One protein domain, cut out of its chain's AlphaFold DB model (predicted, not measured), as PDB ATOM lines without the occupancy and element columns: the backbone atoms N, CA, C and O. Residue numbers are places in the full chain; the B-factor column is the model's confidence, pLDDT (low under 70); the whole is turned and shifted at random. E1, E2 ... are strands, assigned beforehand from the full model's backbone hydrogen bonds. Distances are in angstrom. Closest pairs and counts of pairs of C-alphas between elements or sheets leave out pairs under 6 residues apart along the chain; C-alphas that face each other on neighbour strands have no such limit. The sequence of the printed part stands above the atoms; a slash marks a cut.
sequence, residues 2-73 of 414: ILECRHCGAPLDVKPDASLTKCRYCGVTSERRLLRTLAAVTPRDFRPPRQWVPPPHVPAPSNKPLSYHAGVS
ATOM      1  N   ILE A   2      16.952  26.224 -17.058       96.19
ATOM      2  CA  ILE A   2      16.156  25.496 -18.054       96.19
ATOM      3  C   ILE A   2      14.930  26.315 -18.452       96.19
ATOM      4  O   ILE A   2      14.123  26.688 -17.597       96.19
ATOM      5  N   LEU A   3      14.788  26.578 -19.750       96.50
ATOM      6  CA  LEU A   3      13.664  27.304 -20.349       96.50
ATOM      7  C   LEU A   3      12.888  26.411 -21.325       96.50
ATOM      8  O   LEU A   3      13.469  25.532 -21.952       96.50
ATOM      9  N   GLU A   4      11.593  26.651 -21.493       96.88
ATOM     10  CA  GLU A   4      10.745  25.943 -22.458       96.88
ATOM     11  C   GLU A   4      10.778  26.645 -23.825       96.88
ATOM     12  O   GLU A   4      10.492  27.841 -23.928       96.88
ATOM     13  N   CYS A   5      11.100  25.915 -24.896       95.88
ATOM     14  CA  CYS A   5      10.993  26.427 -26.262       95.88
ATOM     15  C   CYS A   5       9.529  26.730 -26.619       95.88
ATOM     16  O   CYS A   5       8.703  25.824 -26.643       95.88
ATOM     17  N   ARG A   6       9.211  27.969 -27.014       95.31
ATOM     18  CA  ARG A   6       7.840  28.350 -27.404       95.31
ATOM     19  C   ARG A   6       7.291  27.614 -28.626       95.31
ATOM     20  O   ARG A   6       6.080  27.534 -28.776       95.31
ATOM     21  N   HIS A   7       8.156  27.127 -29.515       94.62
ATOM     22  CA  HIS A   7       7.714  26.466 -30.741       94.62
ATOM     23  C   HIS A   7       7.433  24.974 -30.533       94.62
ATOM     24  O   HIS A   7       6.410  24.488 -30.994       94.62
ATOM     25  N   CYS A   8       8.318  24.248 -29.840       95.19
ATOM     26  CA  CYS A   8       8.216  22.787 -29.700       95.19
ATOM     27  C   CYS A   8       8.177  22.265 -28.257       95.19
ATOM     28  O   CYS A   8       8.190  21.055 -28.053       95.19
ATOM     29  N   GLY A   9       8.165  23.139 -27.249       95.88
ATOM     30  CA  GLY A   9       8.097  22.761 -25.833       95.88
ATOM     31  C   GLY A   9       9.387  22.168 -25.258       95.88
ATOM     32  O   GLY A   9       9.440  21.851 -24.077       95.88
ATOM     33  N   ALA A  10      10.438  22.004 -26.066       96.81
ATOM     34  CA  ALA A  10      11.656  21.339 -25.618       96.81
ATOM     35  C   ALA A  10      12.399  22.121 -24.520       96.81
ATOM     36  O   ALA A  10      12.489  23.352 -24.622       96.81
ATOM     37  N   PRO A  11      12.994  21.432 -23.525       96.62
ATOM     38  CA  PRO A  11      13.801  22.069 -22.495       96.62
ATOM     39  C   PRO A  11      15.128  22.561 -23.087       96.62
ATOM     40  O   PRO A  11      15.866  21.819 -23.738       96.62
ATOM     41  N   LEU A  12      15.428  23.834 -22.856       94.88
ATOM     42  CA  LEU A  12      16.620  24.528 -23.323       94.88
ATOM     43  C   LEU A  12      17.506  24.846 -22.126       94.88
ATOM     44  O   LEU A  12      17.086  25.594 -21.245       94.88
ATOM     45  N   ASP A  13      18.736  24.339 -22.115       94.25
ATOM     46  CA  ASP A  13      19.744  24.792 -21.159       94.25
ATOM     47  C   ASP A  13      20.357  26.106 -21.653       94.25
ATOM     48  O   ASP A  13      21.082  26.153 -22.650       94.25
ATOM     49  N   VAL A  14      19.980  27.199 -20.993       91.69
ATOM     50  CA  VAL A  14      20.329  28.565 -21.384       91.69
ATOM     51  C   VAL A  14      21.280  29.159 -20.357       91.69
ATOM     52  O   VAL A  14      21.038  29.097 -19.144       91.69
ATOM     53  N   LYS A  15      22.367  29.764 -20.849       88.38
ATOM     54  CA  LYS A  15      23.308  30.494 -20.001       88.38
ATOM     55  C   LYS A  15      22.639  31.746 -19.406       88.38
ATOM     56  O   LYS A  15      21.803  32.354 -20.078       88.38
ATOM     57  N   PRO A  16      22.979  32.148 -18.169       79.19
ATOM     58  CA  PRO A  16      22.324  33.267 -17.483       79.19
ATOM     59  C   PRO A  16      22.403  34.616 -18.217       79.19
ATOM     60  O   PRO A  16      21.565  35.484 -17.983       79.19
ATOM     61  N   ASP A  17      23.383  34.784 -19.099       80.69
ATOM     62  CA  ASP A  17      23.718  35.997 -19.845       80.69
ATOM     63  C   ASP A  17      23.215  35.999 -21.303       80.69
ATOM     64  O   ASP A  17      23.317  37.010 -21.995       80.69
ATOM     65  N   ALA A  18      22.631  34.901 -21.793       82.00
ATOM     66  CA  ALA A  18      22.179  34.812 -23.181       82.00
ATOM     67  C   ALA A  18      20.860  35.580 -23.415       82.00
ATOM     68  O   ALA A  18      19.825  35.246 -22.837       82.00
ATOM     69  N   SER A  19      20.862  36.576 -24.309       83.50
ATOM     70  CA  SER A  19      19.650  37.306 -24.725       83.50
ATOM     71  C   SER A  19      18.782  36.509 -25.707       83.50
ATOM     72  O   SER A  19      17.551  36.575 -25.654       83.50
ATOM     73  N   LEU A  20      19.422  35.708 -26.562       88.00
ATOM     74  CA  LEU A  20      18.803  34.822 -27.544       88.00
ATOM     75  C   LEU A  20      19.237  33.378 -27.293       88.00
ATOM     76  O   LEU A  20      20.391  33.113 -26.956       88.00
ATOM     77  N   THR A  21      18.329  32.430 -27.511       89.19
ATOM     78  CA  THR A  21      18.645  31.000 -27.454       89.19
ATOM     79  C   THR A  21      18.029  30.255 -28.631       89.19
ATOM     80  O   THR A  21      16.904  30.541 -29.041       89.19
ATOM     81  N   LYS A  22      18.777  29.300 -29.194       91.81
ATOM     82  CA  LYS A  22      18.343  28.457 -30.312       91.81
ATOM     83  C   LYS A  22      17.962  27.076 -29.798       91.81
ATOM     84  O   LYS A  22      18.775  26.400 -29.168       91.81
ATOM     85  N   CYS A  23      16.754  26.623 -30.121       94.06
ATOM     86  CA  CYS A  23      16.308  25.283 -29.777       94.06
ATOM     87  C   CYS A  23      17.122  24.221 -30.531       94.06
ATOM     88  O   CYS A  23      17.196  24.239 -31.760       94.06
ATOM     89  N   ARG A  24      17.707  23.264 -29.801       93.88
ATOM     90  CA  ARG A  24      18.499  22.162 -30.378       93.88
ATOM     91  C   ARG A  24      17.662  21.051 -31.018       93.88
ATOM     92  O   ARG A  24      18.243  20.155 -31.610       93.88
ATOM     93  N   TYR A  25      16.337  21.124 -30.923       94.00
ATOM     94  CA  TYR A  25      15.422  20.168 -31.549       94.00
ATOM     95  C   TYR A  25      14.809  20.737 -32.831       94.00
ATOM     96  O   TYR A  25      14.947  20.142 -33.889       94.00
ATOM     97  N   CYS A  26      14.182  21.919 -32.769       93.12
ATOM     98  CA  CYS A  26      13.498  22.512 -33.928       93.12
ATOM     99  C   CYS A  26      14.285  23.625 -34.640       93.12
ATOM    100  O   CYS A  26      13.838  24.132 -35.663       93.12
ATOM    101  N   GLY A  27      15.422  24.071 -34.096       89.88
ATOM    102  CA  GLY A  27      16.254  25.118 -34.700       89.88
ATOM    103  C   GLY A  27      15.725  26.554 -34.574       89.88
ATOM    104  O   GLY A  27      16.449  27.482 -34.937       89.88
ATOM    105  N   VAL A  28      14.520  26.762 -34.034       89.31
ATOM    106  CA  VAL A  28      13.938  28.099 -33.822       89.31
ATOM    107  C   VAL A  28      14.744  28.868 -32.774       89.31
ATOM    108  O   VAL A  28      15.121  28.319 -31.738       89.31
ATOM    109  N   THR A  29      15.013  30.144 -33.054       89.25
ATOM    110  CA  THR A  29      15.666  31.069 -32.117       89.25
ATOM    111  C   THR A  29      14.609  31.913 -31.420       89.25
ATOM    112  O   THR A  29      13.632  32.325 -32.041       89.25
ATOM    113  N   SER A  30      14.768  32.149 -30.125       85.19
ATOM    114  CA  SER A  30      13.808  32.915 -29.329       85.19
ATOM    115  C   SER A  30      14.512  33.820 -28.327       85.19
ATOM    116  O   SER A  30      15.589  33.492 -27.825       85.19
ATOM    117  N   GLU A  31      13.885  34.956 -28.021       89.50
ATOM    118  CA  GLU A  31      14.335  35.855 -26.958       89.50
ATOM    119  C   GLU A  31      14.104  35.232 -25.583       89.50
ATOM    120  O   GLU A  31      12.990  34.802 -25.270       89.50
ATOM    121  N   ARG A  32      15.138  35.239 -24.731       89.31
ATOM    122  CA  ARG A  32      15.104  34.621 -23.396       89.31
ATOM    123  C   ARG A  32      13.917  35.102 -22.562       89.31
ATOM    124  O   ARG A  32      13.245  34.289 -21.938       89.31
ATOM    125  N   ARG A  33      13.644  36.412 -22.584       91.31
ATOM    126  CA  ARG A  33      12.576  37.060 -21.797       91.31
ATOM    127  C   ARG A  33      11.165  36.575 -22.140       91.31
ATOM    128  O   ARG A  33      10.255  36.773 -21.351       91.31
ATOM    129  N   LEU A  34      10.981  35.969 -23.314       90.31
ATOM    130  CA  LEU A  34       9.685  35.462 -23.758       90.31
ATOM    131  C   LEU A  34       9.480  33.989 -23.370       90.31
ATOM    132  O   LEU A  34       8.353  33.499 -23.410       90.31
ATOM    133  N   LEU A  35      10.536  33.259 -23.011       93.00
ATOM    134  CA  LEU A  35      10.447  31.829 -22.727       93.00
ATOM    135  C   LEU A  35       9.967  31.564 -21.298       93.00
ATOM    136  O   LEU A  35      10.320  32.278 -20.359       93.00
ATOM    137  N   ARG A  36       9.184  30.495 -21.122       95.75
ATOM    138  CA  ARG A  36       8.757  30.046 -19.795       95.75
ATOM    139  C   ARG A  36       9.937  29.397 -19.075       95.75
ATOM    140  O   ARG A  36      10.637  28.570 -19.653       95.75
ATOM    141  N   THR A  37      10.159  29.760 -17.814       95.69
ATOM    142  CA  THR A  37      11.206  29.140 -16.990       95.69
ATOM    143  C   THR A  37      10.702  27.825 -16.409       95.69
ATOM    144  O   THR A  37       9.679  27.812 -15.733       95.69
ATOM    145  N   LEU A  38      11.422  26.732 -16.674       95.00
ATOM    146  CA  LEU A  38      11.152  25.406 -16.105       95.00
ATOM    147  C   LEU A  38      11.992  25.163 -14.846       95.00
ATOM    148  O   LEU A  38      11.500  24.596 -13.878       95.00
ATOM    149  N   ALA A  39      13.248  25.627 -14.843       95.44
ATOM    150  CA  ALA A  39      14.120  25.597 -13.672       95.44
ATOM    151  C   ALA A  39      15.039  26.825 -13.651       95.44
ATOM    152  O   ALA A  39      15.784  27.069 -14.604       95.44
ATOM    153  N   ALA A  40      15.018  27.588 -12.555       92.69
ATOM    154  CA  ALA A  40      15.842  28.793 -12.400       92.69
ATOM    155  C   ALA A  40      17.352  28.482 -12.388       92.69
ATOM    156  O   ALA A  40      18.158  29.267 -12.887       92.69
ATOM    157  N   VAL A  41      17.733  27.300 -11.899       91.69
ATOM    158  CA  VAL A  41      19.107  26.782 -11.888       91.69
ATOM    159  C   VAL A  41      19.118  25.442 -12.621       91.69
ATOM    160  O   VAL A  41      18.214  24.635 -12.432       91.69
ATOM    161  N   THR A  42      20.110  25.215 -13.487       92.88
ATOM    162  CA  THR A  42      20.254  23.935 -14.201       92.88
ATOM    163  C   THR A  42      20.715  22.857 -13.211       92.88
ATOM    164  O   THR A  42      21.773  23.043 -12.602       92.88
ATOM    165  N   PRO A  43      19.969  21.751 -13.026       92.69
ATOM    166  CA  PRO A  43      20.418  20.628 -12.202       92.69
ATOM    167  C   PRO A  43      21.759  20.074 -12.701       92.69
ATOM    168  O   PRO A  43      21.995  20.017 -13.908       92.69
ATOM    169  N   ARG A  44      22.648  19.664 -11.786       90.56
ATOM    170  CA  ARG A  44      24.012  19.205 -12.132       90.56
ATOM    171  C   ARG A  44      24.025  17.975 -13.045       90.56
ATOM    172  O   ARG A  44      24.979  17.765 -13.785       90.56
ATOM    173  N   ASP A  45      22.981  17.168 -12.968       91.75
ATOM    174  CA  ASP A  45      22.764  15.918 -13.686       91.75
ATOM    175  C   ASP A  45      21.862  16.076 -14.920       91.75
ATOM    176  O   ASP A  45      21.601  15.095 -15.621       91.75
ATOM    177  N   PHE A  46      21.412  17.297 -15.231       92.62
ATOM    178  CA  PHE A  46      20.549  17.537 -16.381       92.62
ATOM    179  C   PHE A  46      21.239  17.118 -17.685       92.62
ATOM    180  O   PHE A  46      22.289  17.640 -18.066       92.62
ATOM    181  N   ARG A  47      20.606  16.192 -18.410       92.31
ATOM    182  CA  ARG A  47      20.982  15.824 -19.776       92.31
ATOM    183  C   ARG A  47      19.775  16.003 -20.691       92.31
ATOM    184  O   ARG A  47      18.722  15.436 -20.398       92.31
ATOM    185  N   PRO A  48      19.902  16.751 -21.799       91.56
ATOM    186  CA  PRO A  48      18.795  16.915 -22.728       91.56
ATOM    187  C   PRO A  48      18.399  15.551 -23.323       91.56
ATOM    188  O   PRO A  48      19.282  14.787 -23.735       91.56
ATOM    189  N   PRO A  49      17.094  15.227 -23.384       92.75
ATOM    190  CA  PRO A  49      16.614  13.993 -23.996       92.75
ATOM    191  C   PRO A  49      17.113  13.834 -25.434       92.75
ATOM    192  O   PRO A  49      17.120  14.790 -26.203       92.75
ATOM    193  N   ARG A  50      17.496  12.624 -25.852       93.12
ATOM    194  CA  ARG A  50      17.942  12.398 -27.243       93.12
ATOM    195  C   ARG A  50      16.837  12.656 -28.268       93.12
ATOM    196  O   ARG A  50      17.132  13.053 -29.392       93.12
ATOM    197  N   GLN A  51      15.590  12.438 -27.867       95.06
ATOM    198  CA  GLN A  51      14.393  12.709 -28.648       95.06
ATOM    199  C   GLN A  51      13.405  13.505 -27.803       95.06
ATOM    200  O   GLN A  51      13.343  13.329 -26.587       95.06
ATOM    201  N   TRP A  52      12.643  14.377 -28.451       96.00
ATOM    202  CA  TRP A  52      11.625  15.197 -27.816       96.00
ATOM    203  C   TRP A  52      10.332  15.160 -28.618       96.00
ATOM    204  O   TRP A  52      10.343  15.432 -29.816       96.00
ATOM    205  N   VAL A  53       9.218  14.854 -27.959       96.19
ATOM    206  CA  VAL A  53       7.885  14.895 -28.568       96.19
ATOM    207  C   VAL A  53       7.207  16.193 -28.125       96.19
ATOM    208  O   VAL A  53       7.068  16.399 -26.918       96.19
ATOM    209  N   PRO A  54       6.820  17.091 -29.053       95.44
ATOM    210  CA  PRO A  54       6.181  18.346 -28.679       95.44
ATOM    211  C   PRO A  54       4.857  18.110 -27.934       95.44
ATOM    212  O   PRO A  54       4.039  17.314 -28.398       95.44
ATOM    213  N   PRO A  55       4.608  18.792 -26.803       93.00
ATOM    214  CA  PRO A  55       3.334  18.682 -26.101       93.00
ATOM    215  C   PRO A  55       2.186  19.323 -26.912       93.00
ATOM    216  O   PRO A  55       2.448  20.091 -27.833       93.00
ATOM    217  N   PRO A  56       0.906  19.051 -26.606       91.12
ATOM    218  CA  PRO A  56      -0.218  19.539 -27.420       91.12
ATOM    219  C   PRO A  56      -0.404  21.064 -27.442       91.12
ATOM    220  O   PRO A  56      -1.053  21.591 -28.338       91.12
ATOM    221  N   HIS A  57       0.133  21.787 -26.453       89.50
ATOM    222  CA  HIS A  57      -0.073  23.233 -26.296       89.50
ATOM    223  C   HIS A  57       0.893  24.109 -27.102       89.50
ATOM    224  O   HIS A  57       0.809  25.334 -27.011       89.50
ATOM    225  N   VAL A  58       1.836  23.521 -27.844       92.06
ATOM    226  CA  VAL A  58       2.828  24.276 -28.627       92.06
ATOM    227  C   VAL A  58       2.546  24.185 -30.130       92.06
ATOM    228  O   VAL A  58       1.919  23.229 -30.574       92.06
ATOM    229  N   PRO A  59       3.021  25.147 -30.945       88.94
ATOM    230  CA  PRO A  59       2.741  25.166 -32.384       88.94
ATOM    231  C   PRO A  59       3.344  24.009 -33.200       88.94
ATOM    232  O   PRO A  59       2.897  23.761 -34.317       88.94
ATOM    233  N   ALA A  60       4.400  23.346 -32.716       87.62
ATOM    234  CA  ALA A  60       5.038  22.251 -33.448       87.62
ATOM    235  C   ALA A  60       4.159  20.981 -33.463       87.62
ATOM    236  O   ALA A  60       3.506  20.688 -32.465       87.62
ATOM    237  N   PRO A  61       4.197  20.167 -34.539       83.31
ATOM    238  CA  PRO A  61       3.397  18.946 -34.630       83.31
ATOM    239  C   PRO A  61       3.709  17.949 -33.501       83.31
ATOM    240  O   PRO A  61       4.806  17.391 -33.445       83.31
ATOM    241  N   SER A  62       2.736  17.677 -32.625       80.94
ATOM    242  CA  SER A  62       2.896  16.791 -31.455       80.94
ATOM    243  C   SER A  62       3.052  15.303 -31.794       80.94
ATOM    244  O   SER A  62       3.333  14.493 -30.918       80.94
ATOM    245  N   ASN A  63       2.883  14.916 -33.060       83.06
ATOM    246  CA  ASN A  63       2.940  13.527 -33.520       83.06
ATOM    247  C   ASN A  63       4.304  13.106 -34.099       83.06
ATOM    248  O   ASN A  63       4.443  11.965 -34.540       83.06
ATOM    249  N   LYS A  64       5.308  13.993 -34.124       84.75
ATOM    250  CA  LYS A  64       6.648  13.679 -34.648       84.75
ATOM    251  C   LYS A  64       7.734  13.892 -33.587       84.75
ATOM    252  O   LYS A  64       7.913  15.026 -33.139       84.75
ATOM    253  N   PRO A  65       8.501  12.847 -33.211       91.69
ATOM    254  CA  PRO A  65       9.652  13.017 -32.335       91.69
ATOM    255  C   PRO A  65      10.747  13.821 -33.049       91.69
ATOM    256  O   PRO A  65      11.109  13.545 -34.193       91.69
ATOM    257  N   LEU A  66      11.285  14.819 -32.357       92.75
ATOM    258  CA  LEU A  66      12.396  15.654 -32.798       92.75
ATOM    259  C   LEU A  66      13.701  15.133 -32.194       92.75
ATOM    260  O   LEU A  66      13.765  14.869 -30.995       92.75
ATOM    261  N   SER A  67      14.758  15.032 -32.993       94.38
ATOM    262  CA  SER A  67      16.076  14.597 -32.518       94.38
ATOM    263  C   SER A  67      16.868  15.756 -31.915       94.38
ATOM    264  O   SER A  67      16.849  16.873 -32.427       94.38
ATOM    265  N   TYR A  68      17.603  15.492 -30.835       91.69
ATOM    266  CA  TYR A  68      18.512  16.473 -30.250       91.69
ATOM    267  C   TYR A  68      19.752  16.647 -31.126       91.69
ATOM    268  O   TYR A  68      20.564  15.732 -31.285       91.69
ATOM    269  N   HIS A  69      19.945  17.851 -31.649       87.00
ATOM    270  CA  HIS A  69      21.156  18.212 -32.364       87.00
ATOM    271  C   HIS A  69      22.175  18.769 -31.368       87.00
ATOM    272  O   HIS A  69      22.126  19.946 -31.004       87.00
ATOM    273  N   ALA A  70      23.118  17.928 -30.930       72.75
ATOM    274  CA  ALA A  70      24.298  18.378 -30.195       72.75
ATOM    275  C   ALA A  70      25.083  19.348 -31.093       72.75
ATOM    276  O   ALA A  70      25.782  18.956 -32.023       72.75
ATOM    277  N   GLY A  71      24.847  20.643 -30.903       56.00
ATOM    278  CA  GLY A  71      25.289  21.636 -31.862       56.00
ATOM    279  C   GLY A  71      26.794  21.843 -31.836       56.00
ATOM    280  O   GLY A  71      27.316  22.428 -30.893       56.00
ATOM    281  N   VAL A  72      27.438  21.540 -32.960       43.41
ATOM    282  CA  VAL A  72      28.438  22.453 -33.520       43.41
ATOM    283  C   VAL A  72      27.666  23.728 -33.875       43.41
ATOM    284  O   VAL A  72      26.774  23.713 -34.724       43.41
ATOM    285  N   SER A  73      27.871  24.797 -33.106       32.03
ATOM    286  CA  SER A  73      27.048  26.006 -33.177       32.03
ATOM    287  C   SER A  73      27.312  26.769 -34.478       32.03
ATOM    288  O   SER A  73      28.362  27.378 -34.638       32.03
TER     289      SER A  73
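AT A GLANCE: This is residues 2 to 73 of the 414 residues of an uncharacterized protein of Polyangium spumosum (UniProt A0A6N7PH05). With little regular structure, this domain is two small sheets, E2-E1-E5 and the hairpin E3-E4, joined by loops, with residues 40 to 73, which hold no named element, running round the outside and folding back where residues 51 to 52 pair antiparallel with 66 to 67. The 72 printed residues have no named helix and five strands, E1 to E5 along the chain; both sheets are antiparallel. The class is all strand, with 16 residues in named elements. It is compact, radius of gyration of the C-alphas 11.5 A, spanning 33 by 24 by 22 A.

HOW THE PARTS SIT: E1, residues 2 to 4, and E2, residues 11 to 13, form an antiparallel hairpin at 142 degrees; N 3 and O 12 are 2.9 A apart, within hydrogen-bond range. E3, residues 20 to 22, and E4, residues 29 to 31, form another at 152 degrees, with N 21 and O 30 at 3.0 A. E5, residues 36 to 39, is antiparallel to E1, with N 2 and O 39 at 2.8 A. E1 and E3 are apart.

IN THESE COORDINATES: E1 begins at C-alpha 2 (16.156, 25.496, -18.054). E5, 9.3 A long, ends at C-alpha 39 (14.120, 25.597, -13.672).

THE WHOLE: The printed part has no cut and no long link between strands. Residues 71 to 73 have pLDDT under 70.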